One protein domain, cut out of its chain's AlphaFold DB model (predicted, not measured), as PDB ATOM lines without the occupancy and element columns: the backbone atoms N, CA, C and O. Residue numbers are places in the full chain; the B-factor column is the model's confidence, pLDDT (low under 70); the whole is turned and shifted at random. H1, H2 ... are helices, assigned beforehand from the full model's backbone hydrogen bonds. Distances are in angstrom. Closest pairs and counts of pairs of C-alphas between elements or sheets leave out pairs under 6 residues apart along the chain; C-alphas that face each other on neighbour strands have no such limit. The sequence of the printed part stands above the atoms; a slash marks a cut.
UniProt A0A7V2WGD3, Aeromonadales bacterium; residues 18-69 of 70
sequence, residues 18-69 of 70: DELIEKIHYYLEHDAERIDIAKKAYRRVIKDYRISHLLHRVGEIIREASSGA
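Overview. This is residues 18 to 69 of the 70 residues of a protein of Aeromonadales bacterium (UniProt A0A7V2WGD3). An L of three helices: H2, the longest, and H3 follow each other along the long axis, and H1 makes a corner at H2's first end, with residues 18 to 23 sticking out. The printed part has 52 residues with three named helices in the order H1, H2, H3 and no named strand; the class is all helix. The whole is extended, with a radius of gyration of the C-alphas of 19.2 A and spans of 57 by 23 by 11 A.

Arrangement. H2, residues 31 to 48, and H1, residues 18 to 29, only just touch, with 3 pairs of C-alphas within 8 A, and only at the corner by their link. The closest C-alphas are those of Tyr 27 and Arg 34, 5.7 A apart. Their lines stand about perpendicular, at 77 degrees. H2 and H3, residues 51 to 67, meet only through their link. H1 and H3 are apart. In H1, H2 and H3 every O i to N i+4 pair is within hydrogen-bond range.

Along the chain. H2 is 25.8 A long, H3 24.2 A and H1 17.1 A, from first to last C-alpha. C-alpha 18 is at (161.734, 188.556, 125.153) and C-alpha 67 at (151.599, 144.661, 96.876).

Size, cuts and confidence. The C-alphas farthest apart, of Glu 29 and Ala 69, are 57.8 A apart. The printed part has no cut, and both links are tight. Residues 68 to 69 are under pLDDT 70.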
ATOM      1  N   ASP A  18     161.035 188.194 123.917       98.12
ATOM      2  CA  ASP A  18     161.734 188.556 125.153       98.12
ATOM      3  C   ASP A  18     162.215 187.293 125.884       98.12
ATOM      4  O   ASP A  18     163.370 187.201 126.286       98.12
ATOM      5  N   GLU A  19     161.375 186.254 125.908       98.00
ATOM      6  CA  GLU A  19     161.712 184.926 126.433       98.00
ATOM      7  C   GLU A  19     162.870 184.273 125.656       98.00
ATOM      8  O   GLU A  19     163.732 183.626 126.249       98.00
ATOM      9  N   LEU A  20     162.913 184.439 124.327       97.56
ATOM     10  CA  LEU A  20     164.035 183.958 123.517       97.56
ATOM     11  C   LEU A  20     165.342 184.646 123.929       97.56
ATOM     12  O   LEU A  20     166.354 183.966 124.088       97.56
ATOM     13  N   ILE A  21     165.324 185.970 124.099       98.31
ATOM     14  CA  ILE A  21     166.508 186.746 124.490       98.31
ATOM     15  C   ILE A  21     167.001 186.293 125.869       98.31
ATOM     16  O   ILE A  21     168.181 185.972 126.019       98.31
ATOM     17  N   GLU A  22     166.102 186.184 126.849       98.44
ATOM     18  CA  GLU A  22     166.426 185.688 128.193       98.44
ATOM     19  C   GLU A  22     167.042 184.285 128.152       98.44
ATOM     20  O   GLU A  22     168.089 184.040 128.755       98.44
ATOM     21  N   LYS A  23     166.444 183.369 127.381       97.94
ATOM     22  CA  LYS A  23     166.953 182.001 127.221       97.94
ATOM     23  C   LYS A  23     168.312 181.957 126.535       97.94
ATOM     24  O   LYS A  23     169.140 181.140 126.923       97.94
ATOM     25  N   ILE A  24     168.572 182.817 125.548       97.81
ATOM     26  CA  ILE A  24     169.897 182.918 124.918       97.81
ATOM     27  C   ILE A  24     170.942 183.292 125.968       97.81
ATOM     28  O   ILE A  24     171.949 182.597 126.078       97.81
ATOM     29  N   HIS A  25     170.696 184.338 126.759       98.50
ATOM     30  CA  HIS A  25     171.625 184.748 127.812       98.50
ATOM     31  C   HIS A  25     171.834 183.644 128.850       98.50
ATOM     32  O   HIS A  25     172.974 183.263 129.107       98.50
ATOM     33  N   TYR A  26     170.748 183.058 129.358       98.50
ATOM     34  CA  TYR A  26     170.816 181.958 130.316       98.50
ATOM     35  C   TYR A  26     171.657 180.797 129.780       98.50
ATOM     36  O   TYR A  26     172.638 180.392 130.401       98.50
ATOM     37  N   TYR A  27     171.331 180.283 128.592       98.06
ATOM     38  CA  TYR A  27     172.032 179.127 128.053       98.06
ATOM     39  C   TYR A  27     173.461 179.439 127.635       98.06
ATOM     40  O   TYR A  27     174.245 178.497 127.626       98.06
ATOM     41  N   LEU A  28     173.825 180.690 127.321       97.94
ATOM     42  CA  LEU A  28     175.217 181.113 127.105       97.94
ATOM     43  C   LEU A  28     176.055 181.082 128.388       97.94
ATOM     44  O   LEU A  28     177.245 180.805 128.314       97.94
ATOM     45  N   GLU A  29     175.446 181.314 129.550       98.50
ATOM     46  CA  GLU A  29     176.114 181.201 130.853       98.50
ATOM     47  C   GLU A  29     176.112 179.759 131.399       98.50
ATOM     48  O   GLU A  29     176.948 179.400 132.227       98.50
ATOM     49  N   HIS A  30     175.214 178.900 130.898       98.56
ATOM     50  CA  HIS A  30     175.017 177.513 131.343       98.56
ATOM     51  C   HIS A  30     175.454 176.493 130.275       98.56
ATOM     52  O   HIS A  30     174.693 175.621 129.845       98.56
ATOM     53  N   ASP A  31     176.720 176.579 129.859       97.81
ATOM     54  CA  ASP A  31     177.325 175.745 128.810       97.81
ATOM     55  C   ASP A  31     177.076 174.243 128.981       97.81
ATOM     56  O   ASP A  31     176.739 173.553 128.017       97.81
ATOM     57  N   ALA A  32     177.239 173.722 130.199       98.50
ATOM     58  CA  ALA A  32     177.106 172.293 130.468       98.50
ATOM     59  C   ALA A  32     175.687 171.782 130.174       98.50
ATOM     60  O   ALA A  32     175.527 170.751 129.516       98.50
ATOM     61  N   GLU A  33     174.669 172.524 130.612       98.25
ATOM     62  CA  GLU A  33     173.263 172.208 130.356       98.25
ATOM     63  C   GLU A  33     172.943 172.329 128.862       98.25
ATOM     64  O   GLU A  33     172.410 171.394 128.260       98.25
ATOM     65  N   ARG A  34     173.361 173.436 128.230       98.00
ATOM     66  CA  ARG A  34     173.174 173.669 126.791       98.00
ATOM     67  C   ARG A  34     173.760 172.530 125.953       98.00
ATOM     68  O   ARG A  34     173.121 172.032 125.023       98.00
ATOM     69  N   ILE A  35     174.982 172.104 126.274       98.25
ATOM     70  CA  ILE A  35     175.680 171.018 125.579       98.25
ATOM     71  C   ILE A  35     174.984 169.673 125.818       98.25
ATOM     72  O   ILE A  35     174.919 168.853 124.899       98.25
ATOM     73  N   ASP A  36     174.471 169.415 127.022       98.50
ATOM     74  CA  ASP A  36     173.740 168.180 127.312       98.50
ATOM     75  C   ASP A  36     172.437 168.080 126.503       98.50
ATOM     76  O   ASP A  36     172.192 167.051 125.864       98.50
ATOM     77  N   ILE A  37     171.660 169.167 126.426       98.12
ATOM     78  CA  ILE A  37     170.455 169.251 125.585       98.12
ATOM     79  C   ILE A  37     170.813 168.985 124.116       98.12
ATOM     80  O   ILE A  37     170.215 168.116 123.477       98.12
ATOM     81  N   ALA A  38     171.855 169.642 123.592       97.75
ATOM     82  CA  ALA A  38     172.309 169.440 122.215       97.75
ATOM     83  C   ALA A  38     172.736 167.985 121.940       97.75
ATOM     84  O   ALA A  38     172.407 167.414 120.896       97.75
ATOM     85  N   LYS A  39     173.430 167.338 122.887       98.38
ATOM     86  CA  LYS A  39     173.813 165.920 122.778       98.38
ATOM     87  C   LYS A  39     172.595 165.001 122.770       98.38
ATOM     88  O   LYS A  39     172.578 164.034 122.005       98.38
ATOM     89  N   LYS A  40     171.587 165.270 123.603       98.06
ATOM     90  CA  LYS A  40     170.328 164.509 123.625       98.06
ATOM     91  C   LYS A  40     169.586 164.643 122.294       98.06
ATOM     92  O   LYS A  40     169.257 163.619 121.695       98.06
ATOM     93  N   ALA A  41     169.459 165.865 121.773       96.75
ATOM     94  CA  ALA A  41     168.880 166.136 120.457       96.75
ATOM     95  C   ALA A  41     169.611 165.379 119.336       96.75
ATOM     96  O   ALA A  41     168.993 164.693 118.524       96.75
ATOM     97  N   TYR A  42     170.946 165.436 119.325       96.94
ATOM     98  CA  TYR A  42     171.765 164.741 118.333       96.94
ATOM     99  C   TYR A  42     171.550 163.223 118.365       96.94
ATOM    100  O   TYR A  42     171.321 162.602 117.326       96.94
ATOM    101  N   ARG A  43     171.576 162.610 119.558       96.25
ATOM    102  CA  ARG A  43     171.317 161.169 119.713       96.25
ATOM    103  C   ARG A  43     169.932 160.796 119.189       96.25
ATOM    104  O   ARG A  43     169.814 159.778 118.510       96.25
ATOM    105  N   ARG A  44     168.913 161.622 119.456       95.00
ATOM    106  CA  ARG A  44     167.554 161.427 118.935       95.00
ATOM    107  C   ARG A  44     167.538 161.417 117.408       95.00
ATOM    108  O   ARG A  44     167.010 160.482 116.811       95.00
ATOM    109  N   VAL A  45     168.179 162.405 116.781       94.69
ATOM    110  CA  VAL A  45     168.251 162.527 115.315       94.69
ATOM    111  C   VAL A  45     168.958 161.341 114.672       94.69
ATOM    112  O   VAL A  45     168.438 160.760 113.722       94.69
ATOM    113  N   ILE A  46     170.111 160.935 115.199       94.81
ATOM    114  CA  ILE A  46     170.856 159.794 114.650       94.81
ATOM    115  C   ILE A  46     170.094 158.479 114.813       94.81
ATOM    116  O   ILE A  46     170.191 157.610 113.946       94.81
ATOM    117  N   LYS A  47     169.343 158.325 115.905       92.50
ATOM    118  CA  LYS A  47     168.542 157.130 116.155       92.50
ATOM    119  C   LYS A  47     167.344 157.054 115.203       92.50
ATOM    120  O   LYS A  47     167.207 156.072 114.475       92.50
ATOM    121  N   ASP A  48     166.525 158.102 115.162       91.06
ATOM    122  CA  ASP A  48     165.187 158.023 114.563       91.06
ATOM    123  C   ASP A  48     165.114 158.614 113.147       91.06
ATOM    124  O   ASP A  48     164.297 158.181 112.336       91.06
ATOM    125  N   TYR A  49     165.977 159.581 112.825       90.50
ATOM    126  CA  TYR A  49     165.884 160.392 111.604       90.50
ATOM    127  C   TYR A  49     167.118 160.277 110.704       90.50
ATOM    128  O   TYR A  49     167.357 161.120 109.838       90.50
ATOM    129  N   ARG A  50     167.916 159.216 110.867       93.56
ATOM    130  CA  ARG A  50     169.014 158.916 109.944       93.56
ATOM    131  C   ARG A  50     168.455 158.688 108.545       93.56
ATOM    132  O   ARG A  50     167.561 157.862 108.369       93.56
ATOM    133  N   ILE A  51     169.035 159.346 107.541       91.56
ATOM    134  CA  ILE A  51     168.542 159.263 106.157       91.56
ATOM    135  C   ILE A  51     168.427 157.818 105.654       91.56
ATOM    136  O   ILE A  51     167.466 157.479 104.977       91.56
ATOM    137  N   SER A  52     169.341 156.931 106.061       92.31
ATOM    138  CA  SER A  52     169.281 155.506 105.728       92.31
ATOM    139  C   SER A  52     168.038 154.811 106.291       92.31
ATOM    140  O   SER A  52     167.418 154.022 105.585       92.31
ATOM    141  N   HIS A  53     167.644 155.116 107.533       92.62
ATOM    142  CA  HIS A  53     166.430 154.562 108.145       92.62
ATOM    143  C   HIS A  53     165.178 155.106 107.449       92.62
ATOM    144  O   HIS A  53     164.255 154.352 107.152       92.62
ATOM    145  N   LEU A  54     165.174 156.405 107.132       93.12
ATOM    146  CA  LEU A  54     164.063 157.050 106.433       93.12
ATOM    147  C   LEU A  54     163.865 156.469 105.029       93.12
ATOM    148  O   LEU A  54     162.747 156.111 104.671       93.12
ATOM    149  N   LEU A  55     164.944 156.312 104.257       96.31
ATOM    150  CA  LEU A  55     164.889 155.713 102.921       96.31
ATOM    151  C   LEU A  55     164.448 154.248 102.964       96.31
ATOM    152  O   LEU A  55     163.663 153.827 102.117       96.31
ATOM    153  N   HIS A  56     164.904 153.482 103.960       94.56
ATOM    154  CA  HIS A  56     164.449 152.107 104.148       94.56
ATOM    155  C   HIS A  56     162.933 152.043 104.373       94.56
ATOM    156  O   HIS A  56     162.243 151.318 103.656       94.56
ATOM    157  N   ARG A  57     162.420 152.882 105.280       93.94
ATOM    158  CA  ARG A  57     160.990 152.982 105.594       93.94
ATOM    159  C   ARG A  57     160.153 153.429 104.395       93.94
ATOM    160  O   ARG A  57     159.087 152.879 104.150       93.94
ATOM    161  N   VAL A  58     160.634 154.398 103.615       96.19
ATOM    162  CA  VAL A  58     159.975 154.801 102.359       96.19
ATOM    163  C   VAL A  58     159.912 153.623 101.385       96.19
ATOM    164  O   VAL A  58     158.867 153.376 100.787       96.19
ATOM    165  N   GLY A  59     160.998 152.857 101.257       96.56
ATOM    166  CA  GLY A  59     161.020 151.656 100.428       96.56
ATOM    167  C   GLY A  59     160.013 150.591 100.875       96.56
ATOM    168  O   GLY A  59     159.399 149.955 100.022       96.56
ATOM    169  N   GLU A  60     159.824 150.399 102.182       96.19
ATOM    170  CA  GLU A  60     158.790 149.507 102.735       96.19
ATOM    171  C   GLU A  60     157.384 149.965 102.347       96.19
ATOM    172  O   GLU A  60     156.640 149.187 101.755       96.19
ATOM    173  N   ILE A  61     157.073 151.245 102.561       96.44
ATOM    174  CA  ILE A  61     155.767 151.828 102.221       96.44
ATOM    175  C   ILE A  61     155.457 151.658 100.726       96.44
ATOM    176  O   ILE A  61     154.347 151.279 100.359       96.44
ATOM    177  N   ILE A  62     156.441 151.895  99.848       96.69
ATOM    178  CA  ILE A  62     156.273 151.713  98.398       96.69
ATOM    179  C   ILE A  62     155.983 150.243  98.057       96.69
ATOM    180  O   ILE A  62     155.108 149.969  97.230       96.69
ATOM    181  N   ARG A  63     156.688 149.290  98.684       95.75
ATOM    182  CA  ARG A  63     156.469 147.851  98.461       95.75
ATOM    183  C   ARG A  63     155.088 147.405  98.927       95.75
ATOM    184  O   ARG A  63     154.427 146.667  98.201       95.75
ATOM    185  N   GLU A  64     154.652 147.853 100.099       95.12
ATOM    186  CA  GLU A  64     153.330 147.546 100.651       95.12
ATOM    187  C   GLU A  64     152.214 148.096  99.762       95.12
ATOM    188  O   GLU A  64     151.329 147.344  99.354       95.12
ATOM    189  N   ALA A  65     152.306 149.370  99.366       93.62
ATOM    190  CA  ALA A  65     151.338 149.997  98.468       93.62
ATOM    191  C   ALA A  65     151.263 149.292  97.103       93.62
ATOM    192  O   ALA A  65     150.181 149.124  96.548       93.62
ATOM    193  N   SER A  66     152.404 148.830  96.582       89.38
ATOM    194  CA  SER A  66     152.465 148.089  95.315       89.38
ATOM    195  C   SER A  66     151.943 146.653  95.435       89.38
ATOM    196  O   SER A  66     151.455 146.093  94.458       89.38
ATOM    197  N   SER A  67     152.040 146.043  96.621       84.38
ATOM    198  CA  SER A  67     151.599 144.661  96.876       84.38
ATOM    199  C   SER A  67     150.112 144.570  97.232       84.38
ATOM    200  O   SER A  67     149.484 143.551  96.956       84.38
ATOM    201  N   GLY A  68     149.546 145.630  97.819       65.62
ATOM    202  CA  GLY A  68     148.116 145.763  98.113       65.62
ATOM    203  C   GLY A  68     147.253 146.184  96.917       65.62
ATOM    204  O   GLY A  68     146.038 146.245  97.050       65.62
ATOM    205  N   ALA A  69     147.856 146.459  95.755       59.53
ATOM    206  CA  ALA A  69     147.158 146.791  94.509       59.53
ATOM    207  C   ALA A  69     146.703 145.552  93.700       59.53
ATOM    208  O   ALA A  69     146.519 145.643  92.486       59.53
TER     209      ALA A  69